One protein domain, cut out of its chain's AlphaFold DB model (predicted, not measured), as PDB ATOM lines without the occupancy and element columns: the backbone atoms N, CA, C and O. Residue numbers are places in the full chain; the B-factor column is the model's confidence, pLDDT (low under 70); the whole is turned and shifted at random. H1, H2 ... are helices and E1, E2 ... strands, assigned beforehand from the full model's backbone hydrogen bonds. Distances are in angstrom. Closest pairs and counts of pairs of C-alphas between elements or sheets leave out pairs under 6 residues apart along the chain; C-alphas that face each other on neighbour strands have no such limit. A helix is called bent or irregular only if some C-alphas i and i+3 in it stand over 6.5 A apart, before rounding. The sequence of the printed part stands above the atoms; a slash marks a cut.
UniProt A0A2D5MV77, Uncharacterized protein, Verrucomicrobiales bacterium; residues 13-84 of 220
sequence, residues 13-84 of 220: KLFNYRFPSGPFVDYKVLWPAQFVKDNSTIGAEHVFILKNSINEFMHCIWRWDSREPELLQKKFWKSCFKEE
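Overview. This is residues 13 to 84 of the 220 residues of an uncharacterized protein of Verrucomicrobiales bacterium (UniProt A0A2D5MV77). With little regular structure, this is a small three-strand sheet with two long loops, residues 32 to 46 and 62 to 73, and short helix H1 at one end. The 72 printed residues, 23 in named elements, run E1, E2, E3, H1: mixed, compact, radius of gyration of the C-alphas 12.0 A, spans 31 by 29 by 20 A. E1, E2, E3 form a meander, each strand the antiparallel neighbour of the one before.

Along the chain. E1, residues 27 to 31, begins at C-alpha (95.347, -23.018, 2.643). E2 is residues 47 to 52, 16.6 A; E3 is residues 57 to 61, 13.5 A. H1, residues 74 to 80, ends at C-alpha (76.971, -16.269, 11.383); it is irregular, C-alphas 75 and 78 being 7.1 A apart.

Arrangement. Hairpin E1 and E2 has N 28 and O 51 at 2.8 A; hairpin E2 and E3 has N 48 and O 60 at 2.8 A. H1 is only just not on the sheet, with 4 pairs of C-alphas within 10 A. Within hydrogen-bond range are 1 of its 3 O i to N i+4 pairs and 3 of 4 O i to N i+3 pairs.

Size, cuts and confidence. The farthest C-alphas, Pro 20 and Glu 84, are 37.7 A apart. The printed part has no cut; links E1 to E2 and E3 to H1 are long. Fifteen residues have pLDDT under 70, among them 81 to 84.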
ATOM      1  N   LYS A  13      86.103 -15.257  -7.996       63.72
ATOM      2  CA  LYS A  13      87.517 -15.236  -8.414       63.72
ATOM      3  C   LYS A  13      88.498 -15.737  -7.345       63.72
ATOM      4  O   LYS A  13      89.612 -16.120  -7.673       63.72
ATOM      5  N   LEU A  14      88.102 -15.703  -6.071       72.81
ATOM      6  CA  LEU A  14      88.910 -16.205  -4.967       72.81
ATOM      7  C   LEU A  14      88.770 -17.716  -4.782       72.81
ATOM      8  O   LEU A  14      89.514 -18.279  -3.997       72.81
ATOM      9  N   PHE A  15      87.852 -18.405  -5.458       71.00
ATOM     10  CA  PHE A  15      87.748 -19.857  -5.351       71.00
ATOM     11  C   PHE A  15      89.054 -20.545  -5.786       71.00
ATOM     12  O   PHE A  15      89.635 -20.218  -6.816       71.00
ATOM     13  N   ASN A  16      89.528 -21.500  -4.982       68.62
ATOM     14  CA  ASN A  16      90.846 -22.139  -5.066       68.62
ATOM     15  C   ASN A  16      92.060 -21.195  -4.984       68.62
ATOM     16  O   ASN A  16      93.185 -21.671  -5.155       68.62
ATOM     17  N   TYR A  17      91.872 -19.908  -4.671       80.62
ATOM     18  CA  TYR A  17      92.977 -18.989  -4.416       80.62
ATOM     19  C   TYR A  17      93.869 -19.536  -3.301       80.62
ATOM     20  O   TYR A  17      93.361 -19.995  -2.273       80.62
ATOM     21  N   ARG A  18      95.184 -19.488  -3.525       84.44
ATOM     22  CA  ARG A  18      96.217 -19.853  -2.552       84.44
ATOM     23  C   ARG A  18      96.910 -18.594  -2.070       84.44
ATOM     24  O   ARG A  18      97.243 -17.729  -2.880       84.44
ATOM     25  N   PHE A  19      97.138 -18.516  -0.769       81.62
ATOM     26  CA  PHE A  19      97.806 -17.371  -0.175       81.62
ATOM     27  C   PHE A  19      99.310 -17.443  -0.477       81.62
ATOM     28  O   PHE A  19      99.909 -18.501  -0.298       81.62
ATOM     29  N   PRO A  20      99.930 -16.353  -0.955       81.62
ATOM     30  CA  PRO A  20     101.345 -16.354  -1.325       81.62
ATOM     31  C   PRO A  20     102.283 -16.350  -0.109       81.62
ATOM     32  O   PRO A  20     103.442 -16.736  -0.225       81.62
ATOM     33  N   SER A  21     101.798 -15.900   1.049       83.00
ATOM     34  CA  SER A  21     102.556 -15.765   2.295       83.00
ATOM     35  C   SER A  21     101.605 -15.714   3.495       83.00
ATOM     36  O   SER A  21     100.389 -15.637   3.314       83.00
ATOM     37  N   GLY A  22     102.162 -15.736   4.708       83.38
ATOM     38  CA  GLY A  22     101.405 -15.556   5.949       83.38
ATOM     39  C   GLY A  22     100.866 -16.860   6.556       83.38
ATOM     40  O   GLY A  22     101.218 -17.957   6.112       83.38
ATOM     41  N   PRO A  23     100.007 -16.769   7.587       80.06
ATOM     42  CA  PRO A  23      99.509 -17.919   8.347       80.06
ATOM     43  C   PRO A  23      98.603 -18.854   7.533       80.06
ATOM     44  O   PRO A  23      98.362 -19.988   7.945       80.06
ATOM     45  N   PHE A  24      98.108 -18.402   6.377       83.00
ATOM     46  CA  PHE A  24      97.225 -19.176   5.502       83.00
ATOM     47  C   PHE A  24      97.917 -19.706   4.236       83.00
ATOM     48  O   PHE A  24      97.222 -20.182   3.342       83.00
ATOM     49  N   VAL A  25      99.252 -19.659   4.135       85.56
ATOM     50  CA  VAL A  25     100.007 -20.062   2.924       85.56
ATOM     51  C   VAL A  25      99.678 -21.485   2.432       85.56
ATOM     52  O   VAL A  25      99.546 -21.719   1.232       85.56
ATOM     53  N   ASP A  26      99.429 -22.420   3.354       81.44
ATOM     54  CA  ASP A  26      99.078 -23.815   3.039       81.44
ATOM     55  C   ASP A  26      97.582 -24.039   2.772       81.44
ATOM     56  O   ASP A  26      97.135 -25.171   2.549       81.44
ATOM     57  N   TYR A  27      96.788 -22.972   2.810       80.62
ATOM     58  CA  TYR A  27      95.347 -23.018   2.643       80.62
ATOM     59  C   TYR A  27      94.937 -22.523   1.261       80.62
ATOM     60  O   TYR A  27      95.542 -21.640   0.654       80.62
ATOM     61  N   LYS A  28      93.826 -23.078   0.784       80.12
ATOM     62  CA  LYS A  28      93.092 -22.560  -0.362       80.12
ATOM     63  C   LYS A  28      91.669 -22.193   0.017       80.12
ATOM     64  O   LYS A  28      91.052 -22.851   0.856       80.12
ATOM     65  N   VAL A  29      91.125 -21.184  -0.642       75.12
ATOM     66  CA  VAL A  29      89.724 -20.788  -0.470       75.12
ATOM     67  C   VAL A  29      88.820 -21.823  -1.146       75.12
ATOM     68  O   VAL A  29      88.903 -22.047  -2.351       75.12
ATOM     69  N   LEU A  30      87.940 -22.466  -0.384       67.12
ATOM     70  CA  LEU A  30      86.895 -23.349  -0.917       67.12
ATOM     71  C   LEU A  30      85.556 -22.651  -1.077       67.12
ATOM     72  O   LEU A  30      84.796 -22.993  -1.975       67.12
ATOM     73  N   TRP A  31      85.248 -21.723  -0.177       71.31
ATOM     74  CA  TRP A  31      84.029 -20.938  -0.258       71.31
ATOM     75  C   TRP A  31      84.396 -19.463  -0.165       71.31
ATOM     76  O   TRP A  31      84.796 -19.009   0.914       71.31
ATOM     77  N   PRO A  32      84.319 -18.720  -1.279       70.69
ATOM     78  CA  PRO A  32      84.452 -17.279  -1.238       70.69
ATOM     79  C   PRO A  32      83.185 -16.672  -0.625       70.69
ATOM     80  O   PRO A  32      82.071 -17.017  -1.010       70.69
ATOM     81  N   ALA A  33      83.358 -15.754   0.319       79.81
ATOM     82  CA  ALA A  33      82.270 -15.023   0.962       79.81
ATOM     83  C   ALA A  33      82.369 -13.529   0.638       79.81
ATOM     84  O   ALA A  33      83.230 -13.123  -0.149       79.81
ATOM     85  N   GLN A  34      81.447 -12.712   1.130       84.50
ATOM     86  CA  GLN A  34      81.521 -11.264   0.963       84.50
ATOM     87  C   GLN A  34      82.585 -10.691   1.903       84.50
ATOM     88  O   GLN A  34      82.770 -11.175   3.019       84.50
ATOM     89  N   PHE A  35      83.303  -9.667   1.445       87.56
ATOM     90  CA  PHE A  35      84.223  -8.958   2.326       87.56
ATOM     91  C   PHE A  35      83.429  -8.181   3.372       87.56
ATOM     92  O   PHE A  35      82.441  -7.527   3.039       87.56
ATOM     93  N   VAL A  36      83.887  -8.228   4.619       89.88
ATOM     94  CA  VAL A  36      83.349  -7.406   5.704       89.88
ATOM     95  C   VAL A  36      83.724  -5.962   5.400       89.88
ATOM     96  O   VAL A  36      84.911  -5.658   5.317       89.88
ATOM     97  N   LYS A  37      82.728  -5.097   5.200       90.19
ATOM     98  CA  LYS A  37      82.904  -3.649   5.000       90.19
ATOM     99  C   LYS A  37      82.895  -2.909   6.337       90.19
ATOM    100  O   LYS A  37      82.382  -3.437   7.328       90.19
ATOM    101  N   ASP A  38      83.384  -1.676   6.356       85.06
ATOM    102  CA  ASP A  38      83.266  -0.818   7.539       85.06
ATOM    103  C   ASP A  38      81.799  -0.688   7.964       85.06
ATOM    104  O   ASP A  38      80.906  -0.524   7.130       85.06
ATOM    105  N   ASN A  39      81.548  -0.809   9.270       85.62
ATOM    106  CA  ASN A  39      80.216  -0.773   9.891       85.62
ATOM    107  C   ASN A  39      79.238  -1.881   9.451       85.62
ATOM    108  O   ASN A  39      78.058  -1.823   9.796       85.62
ATOM    109  N   SER A  40      79.696  -2.904   8.719       84.25
ATOM    110  CA  SER A  40      78.852  -4.058   8.394       84.25
ATOM    111  C   SER A  40      78.669  -4.981   9.602       84.25
ATOM    112  O   SER A  40      79.613  -5.302  10.329       84.25
ATOM    113  N   THR A  41      77.435  -5.435   9.815       87.69
ATOM    114  CA  THR A  41      77.155  -6.490  10.790       87.69
ATOM    115  C   THR A  41      77.672  -7.812  10.238       87.69
ATOM    116  O   THR A  41      77.266  -8.234   9.160       87.69
ATOM    117  N   ILE A  42      78.554  -8.482  10.982       86.44
ATOM    118  CA  ILE A  42      79.103  -9.771  10.557       86.44
ATOM    119  C   ILE A  42      78.012 -10.841  10.631       86.44
ATOM    120  O   ILE A  42      77.490 -11.153  11.706       86.44
ATOM    121  N   GLY A  43      77.716 -11.409   9.471       79.38
ATOM    122  CA  GLY A  43      76.725 -12.452   9.247       79.38
ATOM    123  C   GLY A  43      77.279 -13.603   8.411       79.38
ATOM    124  O   GLY A  43      78.456 -13.626   8.041       79.38
ATOM    125  N   ALA A  44      76.421 -14.576   8.120       71.25
ATOM    126  CA  ALA A  44      76.788 -15.801   7.413       71.25
ATOM    127  C   ALA A  44      77.411 -15.501   6.034       71.25
ATOM    128  O   ALA A  44      78.399 -16.113   5.643       71.25
ATOM    129  N   GLU A  45      76.905 -14.482   5.340       74.00
ATOM    130  CA  GLU A  45      77.387 -13.968   4.054       74.00
ATOM    131  C   GLU A  45      78.864 -13.576   4.021       74.00
ATOM    132  O   GLU A  45      79.446 -13.516   2.939       74.00
ATOM    133  N   HIS A  46      79.472 -13.335   5.183       85.12
ATOM    134  CA  HIS A  46      80.858 -12.904   5.325       85.12
ATOM    135  C   HIS A  46      81.829 -14.053   5.644       85.12
ATOM    136  O   HIS A  46      83.035 -13.826   5.766       85.12
ATOM    137  N   VAL A  47      81.333 -15.288   5.804       79.50
ATOM    138  CA  VAL A  47      82.156 -16.417   6.255       79.50
ATOM    139  C   VAL A  47      82.815 -17.153   5.093       79.50
ATOM    140  O   VAL A  47      82.198 -17.968   4.404       79.50
ATOM    141  N   PHE A  48      84.111 -16.912   4.920       81.44
ATOM    142  CA  PHE A  48      84.975 -17.677   4.030       81.44
ATOM    143  C   PHE A  48      85.266 -19.059   4.614       81.44
ATOM    144  O   PHE A  48      85.437 -19.211   5.827       81.44
ATOM    145  N   ILE A  49      85.393 -20.061   3.742       76.44
ATOM    146  CA  ILE A  49      85.844 -21.405   4.126       76.44
ATOM    147  C   ILE A  49      87.173 -21.686   3.444       76.44
ATOM    148  O   ILE A  49      87.252 -21.720   2.214       76.44
ATOM    149  N   LEU A  50      88.206 -21.918   4.248       74.25
ATOM    150  CA  LEU A  50      89.543 -22.289   3.799       74.25
ATOM    151  C   LEU A  50      89.792 -23.780   4.035       74.25
ATOM    152  O   LEU A  50      89.227 -24.364   4.960       74.25
ATOM    153  N   LYS A  51      90.653 -24.389   3.216       73.44
ATOM    154  CA  LYS A  51      91.063 -25.794   3.337       73.44
ATOM    155  C   LYS A  51      92.561 -25.954   3.130       73.44
ATOM    156  O   LYS A  51      93.066 -25.462   2.124       73.44
ATOM    157  N   ASN A  52      93.241 -26.680   4.012       72.50
ATOM    158  CA  ASN A  52      94.653 -27.021   3.821       72.50
ATOM    159  C   ASN A  52      94.861 -28.329   3.032       72.50
ATOM    160  O   ASN A  52      93.910 -29.009   2.622       72.50
ATOM    161  N   SER A  53      96.130 -28.684   2.818       71.31
ATOM    162  CA  SER A  53      96.571 -29.916   2.147       71.31
ATOM    163  C   SER A  53      96.140 -31.205   2.865       71.31
ATOM    164  O   SER A  53      95.944 -32.227   2.209       71.31
ATOM    165  N   ILE A  54      95.913 -31.150   4.181       60.78
ATOM    166  CA  ILE A  54      95.519 -32.286   5.036       60.78
ATOM    167  C   ILE A  54      93.983 -32.405   5.161       60.78
ATOM    168  O   ILE A  54      93.459 -33.255   5.875       60.78
ATOM    169  N   ASN A  55      93.229 -31.606   4.401       55.50
ATOM    170  CA  ASN A  55      91.764 -31.535   4.431       55.50
ATOM    171  C   ASN A  55      91.150 -30.977   5.725       55.50
ATOM    172  O   ASN A  55      89.978 -31.236   6.003       55.50
ATOM    173  N   GLU A  56      91.887 -30.177   6.486       57.47
ATOM    174  CA  GLU A  56      91.327 -29.405   7.593       57.47
ATOM    175  C   GLU A  56      90.651 -28.140   7.066       57.47
ATOM    176  O   GLU A  56      91.113 -27.531   6.099       57.47
ATOM    177  N   PHE A  57      89.547 -27.752   7.706       62.56
ATOM    178  CA  PHE A  57      88.726 -26.617   7.294       62.56
ATOM    179  C   PHE A  57      88.774 -25.504   8.336       62.56
ATOM    180  O   PHE A  57      88.558 -25.760   9.522       62.56
ATOM    181  N   MET A  58      88.951 -24.268   7.881       67.50
ATOM    182  CA  MET A  58      88.877 -23.068   8.714       67.50
ATOM    183  C   MET A  58      87.757 -22.148   8.236       67.50
ATOM    184  O   MET A  58      87.506 -22.042   7.037       67.50
ATOM    185  N   HIS A  59      87.093 -21.494   9.189       78.00
ATOM    186  CA  HIS A  59      86.115 -20.445   8.907       78.00
ATOM    187  C   HIS A  59      86.754 -19.110   9.227       78.00
ATOM    188  O   HIS A  59      87.268 -18.911  10.332       78.00
ATOM    189  N   CYS A  60      86.705 -18.211   8.262       83.81
ATOM    190  CA  CYS A  60      87.375 -16.934   8.341       83.81
ATOM    191  C   CYS A  60      86.415 -15.818   7.950       83.81
ATOM    192  O   CYS A  60      85.464 -16.030   7.201       83.81
ATOM    193  N   ILE A  61      86.696 -14.623   8.439       88.81
ATOM    194  CA  ILE A  61      86.165 -13.380   7.893       88.81
ATOM    195  C   ILE A  61      87.285 -12.706   7.117       88.81
ATOM    196  O   ILE A  61      88.455 -12.879   7.440       88.81
ATOM    197  N   TRP A  62      86.952 -11.926   6.102       90.88
ATOM    198  CA  TRP A  62      87.959 -11.149   5.392       90.88
ATOM    199  C   TRP A  62      87.462  -9.723   5.280       90.88
ATOM    200  O   TRP A  62      86.439  -9.472   4.644       90.88
ATOM    201  N   ARG A  63      88.143  -8.797   5.956       90.19
ATOM    202  CA  ARG A  63      87.813  -7.377   5.847       90.19
ATOM    203  C   ARG A  63      88.262  -6.836   4.500       90.19
ATOM    204  O   ARG A  63      89.271  -7.281   3.961       90.19
ATOM    205  N   TRP A  64      87.493  -5.902   3.961       89.19
ATOM    206  CA  TRP A  64      87.725  -5.315   2.643       89.19
ATOM    207  C   TRP A  64      89.058  -4.554   2.536       89.19
ATOM    208  O   TRP A  64      89.620  -4.462   1.449       89.19
ATOM    209  N   ASP A  65      89.549  -4.036   3.660       87.38
ATOM    210  CA  ASP A  65      90.789  -3.277   3.821       87.38
ATOM    211  C   ASP A  65      91.986  -4.154   4.237       87.38
ATOM    212  O   ASP A  65      93.128  -3.691   4.256       87.38
ATOM    213  N   SER A  66      91.751  -5.435   4.539       86.44
ATOM    214  CA  SER A  66      92.797  -6.362   4.966       86.44
ATOM    215  C   SER A  66      93.392  -7.142   3.797       86.44
ATOM    216  O   SER A  66      92.687  -7.671   2.933       86.44
ATOM    217  N   ARG A  67      94.717  -7.308   3.819       83.62
ATOM    218  CA  ARG A  67      95.439  -8.161   2.861       83.62
ATOM    219  C   ARG A  67      95.210  -9.651   3.102       83.62
ATOM    220  O   ARG A  67      95.338 -10.436   2.167       83.62
ATOM    221  N   GLU A  68      94.858 -10.029   4.327       81.62
ATOM    222  CA  GLU A  68      94.680 -11.421   4.741       81.62
ATOM    223  C   GLU A  68      93.370 -11.613   5.522       81.62
ATOM    224  O   GLU A  68      92.883 -10.681   6.176       81.62
ATOM    225  N   PRO A  69      92.768 -12.812   5.463       88.56
ATOM    226  CA  PRO A  69      91.589 -13.127   6.249       88.56
ATOM    227  C   PRO A  69      91.935 -13.282   7.738       88.56
ATOM    228  O   PRO A  69      93.056 -13.596   8.114       88.56
ATOM    229  N   GLU A  70      90.944 -13.116   8.605       86.31
ATOM    230  CA  GLU A  70      91.038 -13.349  10.046       86.31
ATOM    231  C   GLU A  70      90.195 -14.572  10.423       86.31
ATOM    232  O   GLU A  70      89.131 -14.815   9.850       86.31
ATOM    233  N   LEU A  71      90.630 -15.349  11.420       81.69
ATOM    234  CA  LEU A  71      89.821 -16.454  11.938       81.69
ATOM    235  C   LEU A  71      88.490 -15.939  12.500       81.69
ATOM    236  O   LEU A  71      88.440 -14.933  13.213       81.69
ATOM    237  N   LEU A  72      87.408 -16.667  12.220       77.31
ATOM    238  CA  LEU A  72      86.091 -16.324  12.736       77.31
ATOM    239  C   LEU A  72      86.083 -16.429  14.267       77.31
ATOM    240  O   LEU A  72      86.134 -17.514  14.847       77.31
ATOM    241  N   GLN A  73      85.988 -15.279  14.931       75.75
ATOM    242  CA  GLN A  73      85.963 -15.208  16.388       75.75
ATOM    243  C   GLN A  73      84.640 -15.738  16.957       75.75
ATOM    244  O   GLN A  73      83.563 -15.504  16.406       75.75
ATOM    245  N   LYS A  74      84.702 -16.360  18.143       68.38
ATOM    246  CA  LYS A  74      83.536 -16.941  18.839       68.38
ATOM    247  C   LYS A  74      82.379 -15.950  19.023       68.38
ATOM    248  O   LYS A  74      81.221 -16.348  18.956       68.38
ATOM    249  N   LYS A  75      82.684 -14.661  19.214       75.44
ATOM    250  CA  LYS A  75      81.680 -13.597  19.385       75.44
ATOM    251  C   LYS A  75      80.766 -13.415  18.166       75.44
ATOM    252  O   LYS A  75      79.612 -13.050  18.332       75.44
ATOM    253  N   PHE A  76      81.256 -13.725  16.964       72.62
ATOM    254  CA  PHE A  76      80.493 -13.622  15.717       72.62
ATOM    255  C   PHE A  76      79.793 -14.926  15.338       72.62
ATOM    256  O   PHE A  76      78.951 -14.936  14.444       72.62
ATOM    257  N   TRP A  77      80.111 -16.024  16.028       69.56
ATOM    258  CA  TRP A  77      79.607 -17.349  15.691       69.56
ATOM    259  C   TRP A  77      78.079 -17.399  15.684       69.56
ATOM    260  O   TRP A  77      77.499 -17.880  14.723       69.56
ATOM    261  N   LYS A  78      77.425 -16.835  16.708       66.50
ATOM    262  CA  LYS A  78      75.956 -16.818  16.812       66.50
ATOM    263  C   LYS A  78      75.279 -15.977  15.725       66.50
ATOM    264  O   LYS A  78      74.161 -16.285  15.329       66.50
ATOM    265  N   SER A  79      75.952 -14.935  15.239       71.12
ATOM    266  CA  SER A  79      75.452 -14.086  14.151       71.12
ATOM    267  C   SER A  79      75.623 -14.749  12.783       71.12
ATOM    268  O   SER A  79      74.802 -14.560  11.892       71.12
ATOM    269  N   CYS A  80      76.677 -15.553  12.624       70.25
ATOM    270  CA  CYS A  80      76.971 -16.269  11.383       70.25
ATOM    271  C   CYS A  80      76.220 -17.597  11.276       70.25
ATOM    272  O   CYS A  80      75.888 -18.051  10.183       70.25
ATOM    273  N   PHE A  81      75.974 -18.243  12.412       67.38
ATOM    274  CA  PHE A  81      75.499 -19.610  12.486       67.38
ATOM    275  C   PHE A  81      74.399 -19.732  13.530       67.38
ATOM    276  O   PHE A  81      74.600 -19.488  14.719       67.38
ATOM    277  N   LYS A  82      73.228 -20.174  13.076       60.38
ATOM    278  CA  LYS A  82      72.095 -20.456  13.953       60.38
ATOM    279  C   LYS A  82      72.258 -21.844  14.556       60.38
ATOM    280  O   LYS A  82      72.108 -22.850  13.863       60.38
ATOM    281  N   GLU A  83      72.579 -21.890  15.843       53.00
ATOM    282  CA  GLU A  83      72.778 -23.131  16.602       53.00
ATOM    283  C   GLU A  83      71.519 -24.011  16.598       53.00
ATOM    284  O   GLU A  83      71.616 -25.222  16.459       53.00
ATOM    285  N   GLU A  84      70.326 -23.414  16.604       51.03
ATOM    286  CA  GLU A  84      69.044 -24.127  16.475       51.03
ATOM    287  C   GLU A  84      68.863 -24.868  15.140       51.03
ATOM    288  O   GLU A  84      68.142 -25.862  15.064       51.03
TER     289      GLU A  84